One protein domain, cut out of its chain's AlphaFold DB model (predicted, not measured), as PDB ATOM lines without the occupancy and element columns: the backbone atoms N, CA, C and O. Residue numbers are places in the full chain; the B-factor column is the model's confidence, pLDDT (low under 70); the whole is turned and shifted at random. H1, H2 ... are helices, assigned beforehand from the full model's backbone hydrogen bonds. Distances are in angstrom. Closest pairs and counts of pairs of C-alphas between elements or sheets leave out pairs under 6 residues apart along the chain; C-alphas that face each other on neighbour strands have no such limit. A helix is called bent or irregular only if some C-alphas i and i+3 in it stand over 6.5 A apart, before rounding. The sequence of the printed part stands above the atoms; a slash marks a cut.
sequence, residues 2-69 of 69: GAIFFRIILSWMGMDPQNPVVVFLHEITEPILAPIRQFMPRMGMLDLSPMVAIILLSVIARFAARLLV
ATOM      1  N   GLY A   2       2.444   0.311 -11.204       63.03
ATOM      2  CA  GLY A   2       2.345   1.181 -12.393       63.03
ATOM      3  C   GLY A   2       1.212   0.848 -13.378       63.03
ATOM      4  O   GLY A   2       0.583   1.756 -13.909       63.03
ATOM      5  N   ALA A   3       0.878  -0.434 -13.559       62.53
ATOM      6  CA  ALA A   3      -0.175  -0.856 -14.492       62.53
ATOM      7  C   ALA A   3      -1.585  -0.349 -14.118       62.53
ATOM      8  O   ALA A   3      -2.400  -0.072 -14.992       62.53
ATOM      9  N   ILE A   4      -1.862  -0.178 -12.820       64.19
ATOM     10  CA  ILE A   4      -3.162   0.301 -12.322       64.19
ATOM     11  C   ILE A   4      -3.310   1.805 -12.588       64.19
ATOM     12  O   ILE A   4      -4.364   2.246 -13.032       64.19
ATOM     13  N   PHE A   5      -2.236   2.579 -12.401       64.50
ATOM     14  CA  PHE A   5      -2.202   4.003 -12.754       64.50
ATOM     15  C   PHE A   5      -2.426   4.225 -14.249       64.50
ATOM     16  O   PHE A   5      -3.220   5.080 -14.634       64.50
ATOM     17  N   PHE A   6      -1.772   3.416 -15.085       62.62
ATOM     18  CA  PHE A   6      -1.902   3.519 -16.536       62.62
ATOM     19  C   PHE A   6      -3.341   3.257 -16.984       62.62
ATOM     20  O   PHE A   6      -3.912   4.035 -17.736       62.62
ATOM     21  N   ARG A   7      -3.980   2.224 -16.432       62.69
ATOM     22  CA  ARG A   7      -5.381   1.895 -16.705       62.69
ATOM     23  C   ARG A   7      -6.357   3.024 -16.355       62.69
ATOM     24  O   ARG A   7      -7.354   3.209 -17.044       62.69
ATOM     25  N   ILE A   8      -6.065   3.779 -15.303       61.31
ATOM     26  CA  ILE A   8      -6.916   4.873 -14.822       61.31
ATOM     27  C   ILE A   8      -6.741   6.123 -15.679       61.31
ATOM     28  O   ILE A   8      -7.725   6.772 -16.021       61.31
ATOM     29  N   ILE A   9      -5.514   6.393 -16.124       63.34
ATOM     30  CA  ILE A   9      -5.238   7.424 -17.129       63.34
ATOM     31  C   ILE A   9      -5.948   7.076 -18.444       63.34
ATOM     32  O   ILE A   9      -6.665   7.910 -18.985       63.34
ATOM     33  N   LEU A  10      -5.841   5.831 -18.919       59.41
ATOM     34  CA  LEU A  10      -6.509   5.388 -20.149       59.41
ATOM     35  C   LEU A  10      -8.044   5.456 -20.054       59.41
ATOM     36  O   LEU A  10      -8.703   5.815 -21.028       59.41
ATOM     37  N   SER A  11      -8.607   5.179 -18.876       54.38
ATOM     38  CA  SER A  11     -10.042   5.307 -18.589       54.38
ATOM     39  C   SER A  11     -10.537   6.760 -18.620       54.38
ATOM     40  O   SER A  11     -11.673   6.991 -19.030       54.38
ATOM     41  N   TRP A  12      -9.715   7.735 -18.217       57.09
ATOM     42  CA  TRP A  12     -10.047   9.168 -18.280       57.09
ATOM     43  C   TRP A  12      -9.737   9.819 -19.631       57.09
ATOM     44  O   TRP A  12     -10.277  10.881 -19.929       57.09
ATOM     45  N   MET A  13      -8.917   9.182 -20.472       53.06
ATOM     46  CA  MET A  13      -8.567   9.682 -21.806       53.06
ATOM     47  C   MET A  13      -9.624   9.401 -22.887       53.06
ATOM     48  O   MET A  13      -9.411   9.779 -24.035       53.06
ATOM     49  N   GLY A  14     -10.748   8.751 -22.559       52.88
ATOM     50  CA  GLY A  14     -11.765   8.404 -23.560       52.88
ATOM     51  C   GLY A  14     -11.247   7.401 -24.594       52.88
ATOM     52  O   GLY A  14     -11.559   7.508 -25.777       52.88
ATOM     53  N   MET A  15     -10.404   6.455 -24.162       55.88
ATOM     54  CA  MET A  15      -9.911   5.391 -25.033       55.88
ATOM     55  C   MET A  15     -11.084   4.481 -25.423       55.88
ATOM     56  O   MET A  15     -11.861   4.079 -24.559       55.88
ATOM     57  N   ASP A  16     -11.220   4.209 -26.722       59.97
ATOM     58  CA  ASP A  16     -12.356   3.487 -27.304       59.97
ATOM     59  C   ASP A  16     -12.679   2.207 -26.499       59.97
ATOM     60  O   ASP A  16     -11.796   1.353 -26.355       59.97
ATOM     61  N   PRO A  17     -13.910   2.045 -25.971       63.84
ATOM     62  CA  PRO A  17     -14.344   0.829 -25.285       63.84
ATOM     63  C   PRO A  17     -14.147  -0.449 -26.109       63.84
ATOM     64  O   PRO A  17     -14.080  -1.537 -25.542       63.84
ATOM     65  N   GLN A  18     -14.049  -0.328 -27.435       72.38
ATOM     66  CA  GLN A  18     -13.810  -1.434 -28.361       72.38
ATOM     67  C   GLN A  18     -12.322  -1.770 -28.539       72.38
ATOM     68  O   GLN A  18     -11.983  -2.732 -29.229       72.38
ATOM     69  N   ASN A  19     -11.410  -1.016 -27.920       74.25
ATOM     70  CA  ASN A  19      -9.984  -1.296 -27.993       74.25
ATOM     71  C   ASN A  19      -9.660  -2.619 -27.261       74.25
ATOM     72  O   ASN A  19      -9.969  -2.741 -26.072       74.25
ATOM     73  N   PRO A  20      -8.974  -3.586 -27.905       75.38
ATOM     74  CA  PRO A  20      -8.664  -4.890 -27.311       75.38
ATOM     75  C   PRO A  20      -7.940  -4.806 -25.963       75.38
ATOM     76  O   PRO A  20      -8.176  -5.622 -25.074       75.38
ATOM     77  N   VAL A  21      -7.079  -3.798 -25.783       73.56
ATOM     78  CA  VAL A  21      -6.352  -3.576 -24.526       73.56
ATOM     79  C   VAL A  21      -7.302  -3.110 -23.423       73.56
ATOM     80  O   VAL A  21      -7.177  -3.542 -22.279       73.56
ATOM     81  N   VAL A  22      -8.276  -2.257 -23.753       71.19
ATOM     82  CA  VAL A  22      -9.279  -1.758 -22.804       71.19
ATOM     83  C   VAL A  22     -10.224  -2.883 -22.385       71.19
ATOM     84  O   VAL A  22     -10.456  -3.041 -21.188       71.19
ATOM     85  N   VAL A  23     -10.693  -3.701 -23.332       79.25
ATOM     86  CA  VAL A  23     -11.546  -4.873 -23.061       79.25
ATOM     87  C   VAL A  23     -10.826  -5.868 -22.152       79.25
ATOM     88  O   VAL A  23     -11.346  -6.230 -21.100       79.25
ATOM     89  N   PHE A  24      -9.587  -6.227 -22.486       79.62
ATOM     90  CA  PHE A  24      -8.775  -7.132 -21.671       79.62
ATOM     91  C   PHE A  24      -8.567  -6.607 -20.243       79.62
ATOM     92  O   PHE A  24      -8.735  -7.323 -19.252       79.62
ATOM     93  N   LEU A  25      -8.234  -5.321 -20.115       73.38
ATOM     94  CA  LEU A  25      -8.084  -4.678 -18.818       73.38
ATOM     95  C   LEU A  25      -9.418  -4.598 -18.063       73.38
ATOM     96  O   LEU A  25      -9.413  -4.666 -16.837       73.38
ATOM     97  N   HIS A  26     -10.547  -4.419 -18.748       78.25
ATOM     98  CA  HIS A  26     -11.878  -4.468 -18.150       78.25
ATOM     99  C   HIS A  26     -12.137  -5.841 -17.531       78.25
ATOM    100  O   HIS A  26     -12.294  -5.910 -16.312       78.25
ATOM    101  N   GLU A  27     -12.028  -6.912 -18.315       82.25
ATOM    102  CA  GLU A  27     -12.293  -8.287 -17.876       82.25
ATOM    103  C   GLU A  27     -11.474  -8.705 -16.651       82.25
ATOM    104  O   GLU A  27     -12.021  -9.273 -15.710       82.25
ATOM    105  N   ILE A  28     -10.182  -8.365 -16.600       82.19
ATOM    106  CA  ILE A  28      -9.318  -8.729 -15.462       82.19
ATOM    107  C   ILE A  28      -9.758  -8.059 -14.163       82.19
ATOM    108  O   ILE A  28      -9.621  -8.616 -13.074       82.19
ATOM    109  N   THR A  29     -10.241  -6.827 -14.252       76.56
ATOM    110  CA  THR A  29     -10.547  -6.040 -13.052       76.56
ATOM    111  C   THR A  29     -12.008  -6.066 -12.660       76.56
ATOM    112  O   THR A  29     -12.329  -5.687 -11.538       76.56
ATOM    113  N   GLU A  30     -12.886  -6.495 -13.559       82.31
ATOM    114  CA  GLU A  30     -14.318  -6.535 -13.322       82.31
ATOM    115  C   GLU A  30     -14.702  -7.388 -12.102       82.31
ATOM    116  O   GLU A  30     -15.521  -6.919 -11.320       82.31
ATOM    117  N   PRO A  31     -14.054  -8.532 -11.795       81.81
ATOM    118  CA  PRO A  31     -14.313  -9.268 -10.555       81.81
ATOM    119  C   PRO A  31     -14.071  -8.448  -9.279       81.81
ATOM    120  O   PRO A  31     -14.687  -8.707  -8.250       81.81
ATOM    121  N   ILE A  32     -13.170  -7.461  -9.338       77.00
ATOM    122  CA  ILE A  32     -12.829  -6.574  -8.217       77.00
ATOM    123  C   ILE A  32     -13.713  -5.322  -8.241       77.00
ATOM    124  O   ILE A  32     -14.164  -4.863  -7.194       77.00
ATOM    125  N   LEU A  33     -13.971  -4.759  -9.423       76.31
ATOM    126  CA  LEU A  33     -14.716  -3.511  -9.582       76.31
ATOM    127  C   LEU A  33     -16.230  -3.711  -9.508       76.31
ATOM    128  O   LEU A  33     -16.894  -2.879  -8.899       76.31
ATOM    129  N   ALA A  34     -16.786  -4.802 -10.038       81.38
ATOM    130  CA  ALA A  34     -18.216  -5.112  -9.982       81.38
ATOM    131  C   ALA A  34     -18.781  -5.102  -8.548       81.38
ATOM    132  O   ALA A  34     -19.780  -4.409  -8.315       81.38
ATOM    133  N   PRO A  35     -18.149  -5.759  -7.551       80.44
ATOM    134  CA  PRO A  35     -18.639  -5.702  -6.186       80.44
ATOM    135  C   PRO A  35     -18.427  -4.342  -5.514       80.44
ATOM    136  O   PRO A  35     -19.087  -4.076  -4.519       80.44
ATOM    137  N   ILE A  36     -17.559  -3.468  -6.027       78.81
ATOM    138  CA  ILE A  36     -17.435  -2.078  -5.559       78.81
ATOM    139  C   ILE A  36     -18.529  -1.217  -6.205       78.81
ATOM    140  O   ILE A  36     -19.147  -0.383  -5.546       78.81
ATOM    141  N   ARG A  37     -18.820  -1.460  -7.488       77.56
ATOM    142  CA  ARG A  37     -19.794  -0.716  -8.293       77.56
ATOM    143  C   ARG A  37     -21.226  -0.888  -7.787       77.56
ATOM    144  O   ARG A  37     -22.000   0.054  -7.889       77.56
ATOM    145  N   GLN A  38     -21.562  -2.025  -7.169       80.38
ATOM    146  CA  GLN A  38     -22.853  -2.219  -6.482       80.38
ATOM    147  C   GLN A  38     -23.044  -1.326  -5.240       80.38
ATOM    148  O   GLN A  38     -24.183  -1.027  -4.893       80.38
ATOM    149  N   PHE A  39     -21.965  -0.888  -4.578       80.62
ATOM    150  CA  PHE A  39     -22.044  -0.002  -3.405       80.62
ATOM    151  C   PHE A  39     -21.955   1.480  -3.768       80.62
ATOM    152  O   PHE A  39     -22.219   2.341  -2.930       80.62
ATOM    153  N   MET A  40     -21.575   1.793  -5.005       72.94
ATOM    154  CA  MET A  40     -21.490   3.165  -5.478       72.94
ATOM    155  C   MET A  40     -22.799   3.605  -6.145       72.94
ATOM    156  O   MET A  40     -23.454   2.809  -6.824       72.94
ATOM    157  N   PRO A  41     -23.175   4.889  -6.022       68.19
ATOM    158  CA  PRO A  41     -24.275   5.441  -6.800       68.19
ATOM    159  C   PRO A  41     -23.981   5.306  -8.301       68.19
ATOM    160  O   PRO A  41     -22.848   5.495  -8.746       68.19
ATOM    161  N   ARG A  42     -25.007   4.980  -9.098       67.88
ATOM    162  CA  ARG A  42     -24.885   4.864 -10.561       67.88
ATOM    163  C   ARG A  42     -24.582   6.245 -11.154       67.88
ATOM    164  O   ARG A  42     -25.491   7.041 -11.352       67.88
ATOM    165  N   MET A  43     -23.313   6.525 -11.443       66.94
ATOM    166  CA  MET A  43     -22.831   7.820 -11.958       66.94
ATOM    167  C   MET A  43     -22.855   7.933 -13.497       66.94
ATOM    168  O   MET A  43     -22.150   8.751 -14.085       66.94
ATOM    169  N   GLY A  44     -23.689   7.139 -14.176       68.25
ATOM    170  CA  GLY A  44     -23.792   7.162 -15.639       68.25
ATOM    171  C   GLY A  44     -22.510   6.658 -16.311       68.25
ATOM    172  O   GLY A  44     -22.091   5.536 -16.050       68.25
ATOM    173  N   MET A  45     -21.897   7.472 -17.179       60.06
ATOM    174  CA  MET A  45     -20.662   7.115 -17.906       60.06
ATOM    175  C   MET A  45     -19.379   7.252 -17.070       60.06
ATOM    176  O   MET A  45     -18.313   6.837 -17.517       60.06
ATOM    177  N   LEU A  46     -19.457   7.846 -15.877       62.44
ATOM    178  CA  LEU A  46     -18.306   8.013 -14.993       62.44
ATOM    179  C   LEU A  46     -18.226   6.843 -14.010       62.44
ATOM    180  O   LEU A  46     -19.025   6.745 -13.079       62.44
ATOM    181  N   ASP A  47     -17.238   5.970 -14.197       69.38
ATOM    182  CA  ASP A  47     -16.935   4.906 -13.241       69.38
ATOM    183  C   ASP A  47     -15.859   5.381 -12.248       69.38
ATOM    184  O   ASP A  47     -14.679   5.463 -12.589       69.38
ATOM    185  N   LEU A  48     -16.255   5.710 -11.010       69.56
ATOM    186  CA  LEU A  48     -15.316   6.048  -9.925       69.56
ATOM    187  C   LEU A  48     -14.760   4.808  -9.201       69.56
ATOM    188  O   LEU A  48     -13.919   4.944  -8.306       69.56
ATOM    189  N   SER A  49     -15.175   3.597  -9.588       69.50
ATOM    190  CA  SER A  49     -14.710   2.350  -8.968       69.50
ATOM    191  C   SER A  49     -13.188   2.194  -9.014       69.50
ATOM    192  O   SER A  49     -12.638   1.700  -8.028       69.50
ATOM    193  N   PRO A  50     -12.458   2.670 -10.049       68.88
ATOM    194  CA  PRO A  50     -11.006   2.573 -10.061       68.88
ATOM    195  C   PRO A  50     -10.343   3.420  -8.966       68.88
ATOM    196  O   PRO A  50      -9.364   2.976  -8.370       68.88
ATOM    197  N   MET A  51     -10.883   4.606  -8.648       73.00
ATOM    198  CA  MET A  51     -10.363   5.436  -7.550       73.00
ATOM    199  C   MET A  51     -10.567   4.745  -6.202       73.00
ATOM    200  O   MET A  51      -9.633   4.658  -5.403       73.00
ATOM    201  N   VAL A  52     -11.760   4.192  -5.974       74.69
ATOM    202  CA  VAL A  52     -12.078   3.439  -4.750       74.69
ATOM    203  C   VAL A  52     -11.177   2.207  -4.618       74.69
ATOM    204  O   VAL A  52     -10.630   1.955  -3.543       74.69
ATOM    205  N   ALA A  53     -10.942   1.486  -5.717       74.94
ATOM    206  CA  ALA A  53     -10.051   0.333  -5.745       74.94
ATOM    207  C   ALA A  53      -8.595   0.704  -5.416       74.94
ATOM    208  O   ALA A  53      -7.969  -0.001  -4.623       74.94
ATOM    209  N   ILE A  54      -8.053   1.815  -5.945       77.81
ATOM    210  CA  ILE A  54      -6.704   2.274  -5.558       77.81
ATOM    211  C   ILE A  54      -6.646   2.536  -4.055       77.81
ATOM    212  O   ILE A  54      -5.697   2.101  -3.402       77.81
ATOM    213  N   ILE A  55      -7.622   3.262  -3.504       79.25
ATOM    214  CA  ILE A  55      -7.618   3.639  -2.087       79.25
ATOM    215  C   ILE A  55      -7.639   2.381  -1.213       79.25
ATOM    216  O   ILE A  55      -6.790   2.242  -0.333       79.25
ATOM    217  N   LEU A  56      -8.529   1.428  -1.506       81.00
ATOM    218  CA  LEU A  56      -8.615   0.151  -0.791       81.00
ATOM    219  C   LEU A  56      -7.312  -0.645  -0.865       81.00
ATOM    220  O   LEU A  56      -6.772  -1.033   0.170       81.00
ATOM    221  N   LEU A  57      -6.763  -0.840  -2.066       79.12
ATOM    222  CA  LEU A  57      -5.505  -1.567  -2.249       79.12
ATOM    223  C   LEU A  57      -4.339  -0.880  -1.532       79.12
ATOM    224  O   LEU A  57      -3.487  -1.551  -0.953       79.12
ATOM    225  N   SER A  58      -4.319   0.453  -1.514       76.06
ATOM    226  CA  SER A  58      -3.297   1.234  -0.814       76.06
ATOM    227  C   SER A  58      -3.386   1.060   0.701       76.06
ATOM    228  O   SER A  58      -2.358   0.926   1.365       76.06
ATOM    229  N   VAL A  59      -4.600   1.048   1.256       85.88
ATOM    230  CA  VAL A  59      -4.834   0.823   2.689       85.88
ATOM    231  C   VAL A  59      -4.448  -0.600   3.074       85.88
ATOM    232  O   VAL A  59      -3.696  -0.775   4.031       85.88
ATOM    233  N   ILE A  60      -4.881  -1.601   2.302       86.94
ATOM    234  CA  ILE A  60      -4.549  -3.012   2.538       86.94
ATOM    235  C   ILE A  60      -3.034  -3.217   2.494       86.94
ATOM    236  O   ILE A  60      -2.473  -3.793   3.420       86.94
ATOM    237  N   ALA A  61      -2.352  -2.698   1.470       84.50
ATOM    238  CA  ALA A  61      -0.903  -2.829   1.342       84.50
ATOM    239  C   ALA A  61      -0.152  -2.164   2.506       84.50
ATOM    240  O   ALA A  61       0.790  -2.743   3.041       84.50
ATOM    241  N   ARG A  62      -0.580  -0.969   2.939       86.88
ATOM    242  CA  ARG A  62       0.014  -0.274   4.095       86.88
ATOM    243  C   ARG A  62      -0.238  -1.012   5.405       86.88
ATOM    244  O   ARG A  62       0.645  -1.044   6.255       86.88
ATOM    245  N   PHE A  63      -1.426  -1.578   5.577       88.25
ATOM    246  CA  PHE A  63      -1.773  -2.342   6.769       88.25
ATOM    247  C   PHE A  63      -0.990  -3.656   6.829       88.25
ATOM    248  O   PHE A  63      -0.374  -3.946   7.847       88.25
ATOM    249  N   ALA A  64      -0.920  -4.389   5.715       87.19
ATOM    250  CA  ALA A  64      -0.111  -5.598   5.595       87.19
ATOM    251  C   ALA A  64       1.373  -5.313   5.866       87.19
ATOM    252  O   ALA A  64       1.993  -6.018   6.652       87.19
ATOM    253  N   ALA A  65       1.929  -4.239   5.297       82.25
ATOM    254  CA  ALA A  65       3.314  -3.845   5.546       82.25
ATOM    255  C   ALA A  65       3.585  -3.502   7.021       82.25
ATOM    256  O   ALA A  65       4.660  -3.801   7.521       82.25
ATOM    257  N   ARG A  66       2.614  -2.906   7.727       82.25
ATOM    258  CA  ARG A  66       2.712  -2.629   9.171       82.25
ATOM    259  C   ARG A  66       2.555  -3.866  10.052       82.25
ATOM    260  O   ARG A  66       2.973  -3.818  11.195       82.25
ATOM    261  N   LEU A  67       1.909  -4.920   9.559       78.69
ATOM    262  CA  LEU A  67       1.739  -6.181  10.287       78.69
ATOM    263  C   LEU A  67       2.960  -7.107  10.133       78.69
ATOM    264  O   LEU A  67       3.139  -8.028  10.919       78.69
ATOM    265  N   LEU A  68       3.760  -6.883   9.087       78.19
ATOM    266  CA  LEU A  68       4.940  -7.677   8.734       78.19
ATOM    267  C   LEU A  68       6.265  -7.096   9.268       78.19
ATOM    268  O   LEU A  68       7.309  -7.710   9.053       78.19
ATOM    269  N   VAL A  69       6.229  -5.932   9.923       68.94
ATOM    270  CA  VAL A  69       7.368  -5.235  10.554       68.94
ATOM    271  C   VAL A  69       7.108  -5.140  12.047       68.94
ATOM    272  O   VAL A  69       8.058  -5.394  12.815       68.94
TER     273      VAL A  69
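This is residues 2 to 69 of the 69 residues of an uncharacterized protein of marine sediment metagenome (UniProt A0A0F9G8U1). One long helix, H3, sticks out as an arm from a small head, with residues 55 to 69 standing free. The head is made of the short helix H1, the kinked helix H2, the loop of residues 38 to 48 and the first turns of H3, which pack on the last part of H2. The 68 printed residues hold three named helices, in the order H1, H2, H3 along the chain, and no named strand; the class is all helix. The whole is elongated, spanning 44 by 27 by 19 A, and with a radius of gyration of the C-alphas of 13.6 A it is only just loose, close to compact.

H3, residues 49 to 67, is the longest helix. H2, residues 20 to 37, touches it with residues 32 to 37 alone, and H3 touches H2 with residues 49 to 53 alone. The closest C-alphas of the two are those of Leu 33 and Ser 49, 5.9 A apart. Their lines stand at 71 degrees, only just about perpendicular. H2 has a kink of 69 degrees near residue 31 and is irregular: C-alphas 28 and 31 are 7.0 A apart, and its line is a rough one. H1, residues 2 to 12, is close to H3 but not clearly touching, with the closest C-alphas, those of Ile 8 and Pro 50, 6.7 A apart. H1 and H3 run opposite ways at a shallow tilt of 20 degrees. H1 is also close to H2 but not clearly touching, with the C-alphas of Arg 7 and Leu 25, the closest of the two, 7.4 A apart; their lines stand about perpendicular, at 88 degrees. In H1 and H3 every O i to N i+4 pair is within hydrogen-bond range; in H2, 10 of 14 are.

H3 runs from C-alpha 49 at (-14.710, 2.350, -8.968) to C-alpha 67 at (1.739, -6.181, 10.287), 26.7 A from first to last C-alpha. H2, from Pro 20 to Arg 37, measures 22.4 A. H1 begins with C-alpha 2 at (2.345, 1.181, -12.393) and is 15.9 A long, ending at Trp 12.

The two C-alphas farthest apart are those of Gln 18 and Val 69, 44.5 A; Val 69 is the chain's last residue. Without residues 55 to 69 the body of 53 residues spans 27 by 21 by 17 A. The link from H1 to H2, 7 residues, is short, and that from H2 to H3, 11 residues, is long. The printed part has no cut. The mean pLDDT of the printed part is 72.7; residues 2 to 17, residues 41 to 50 and residue 69 are under 70.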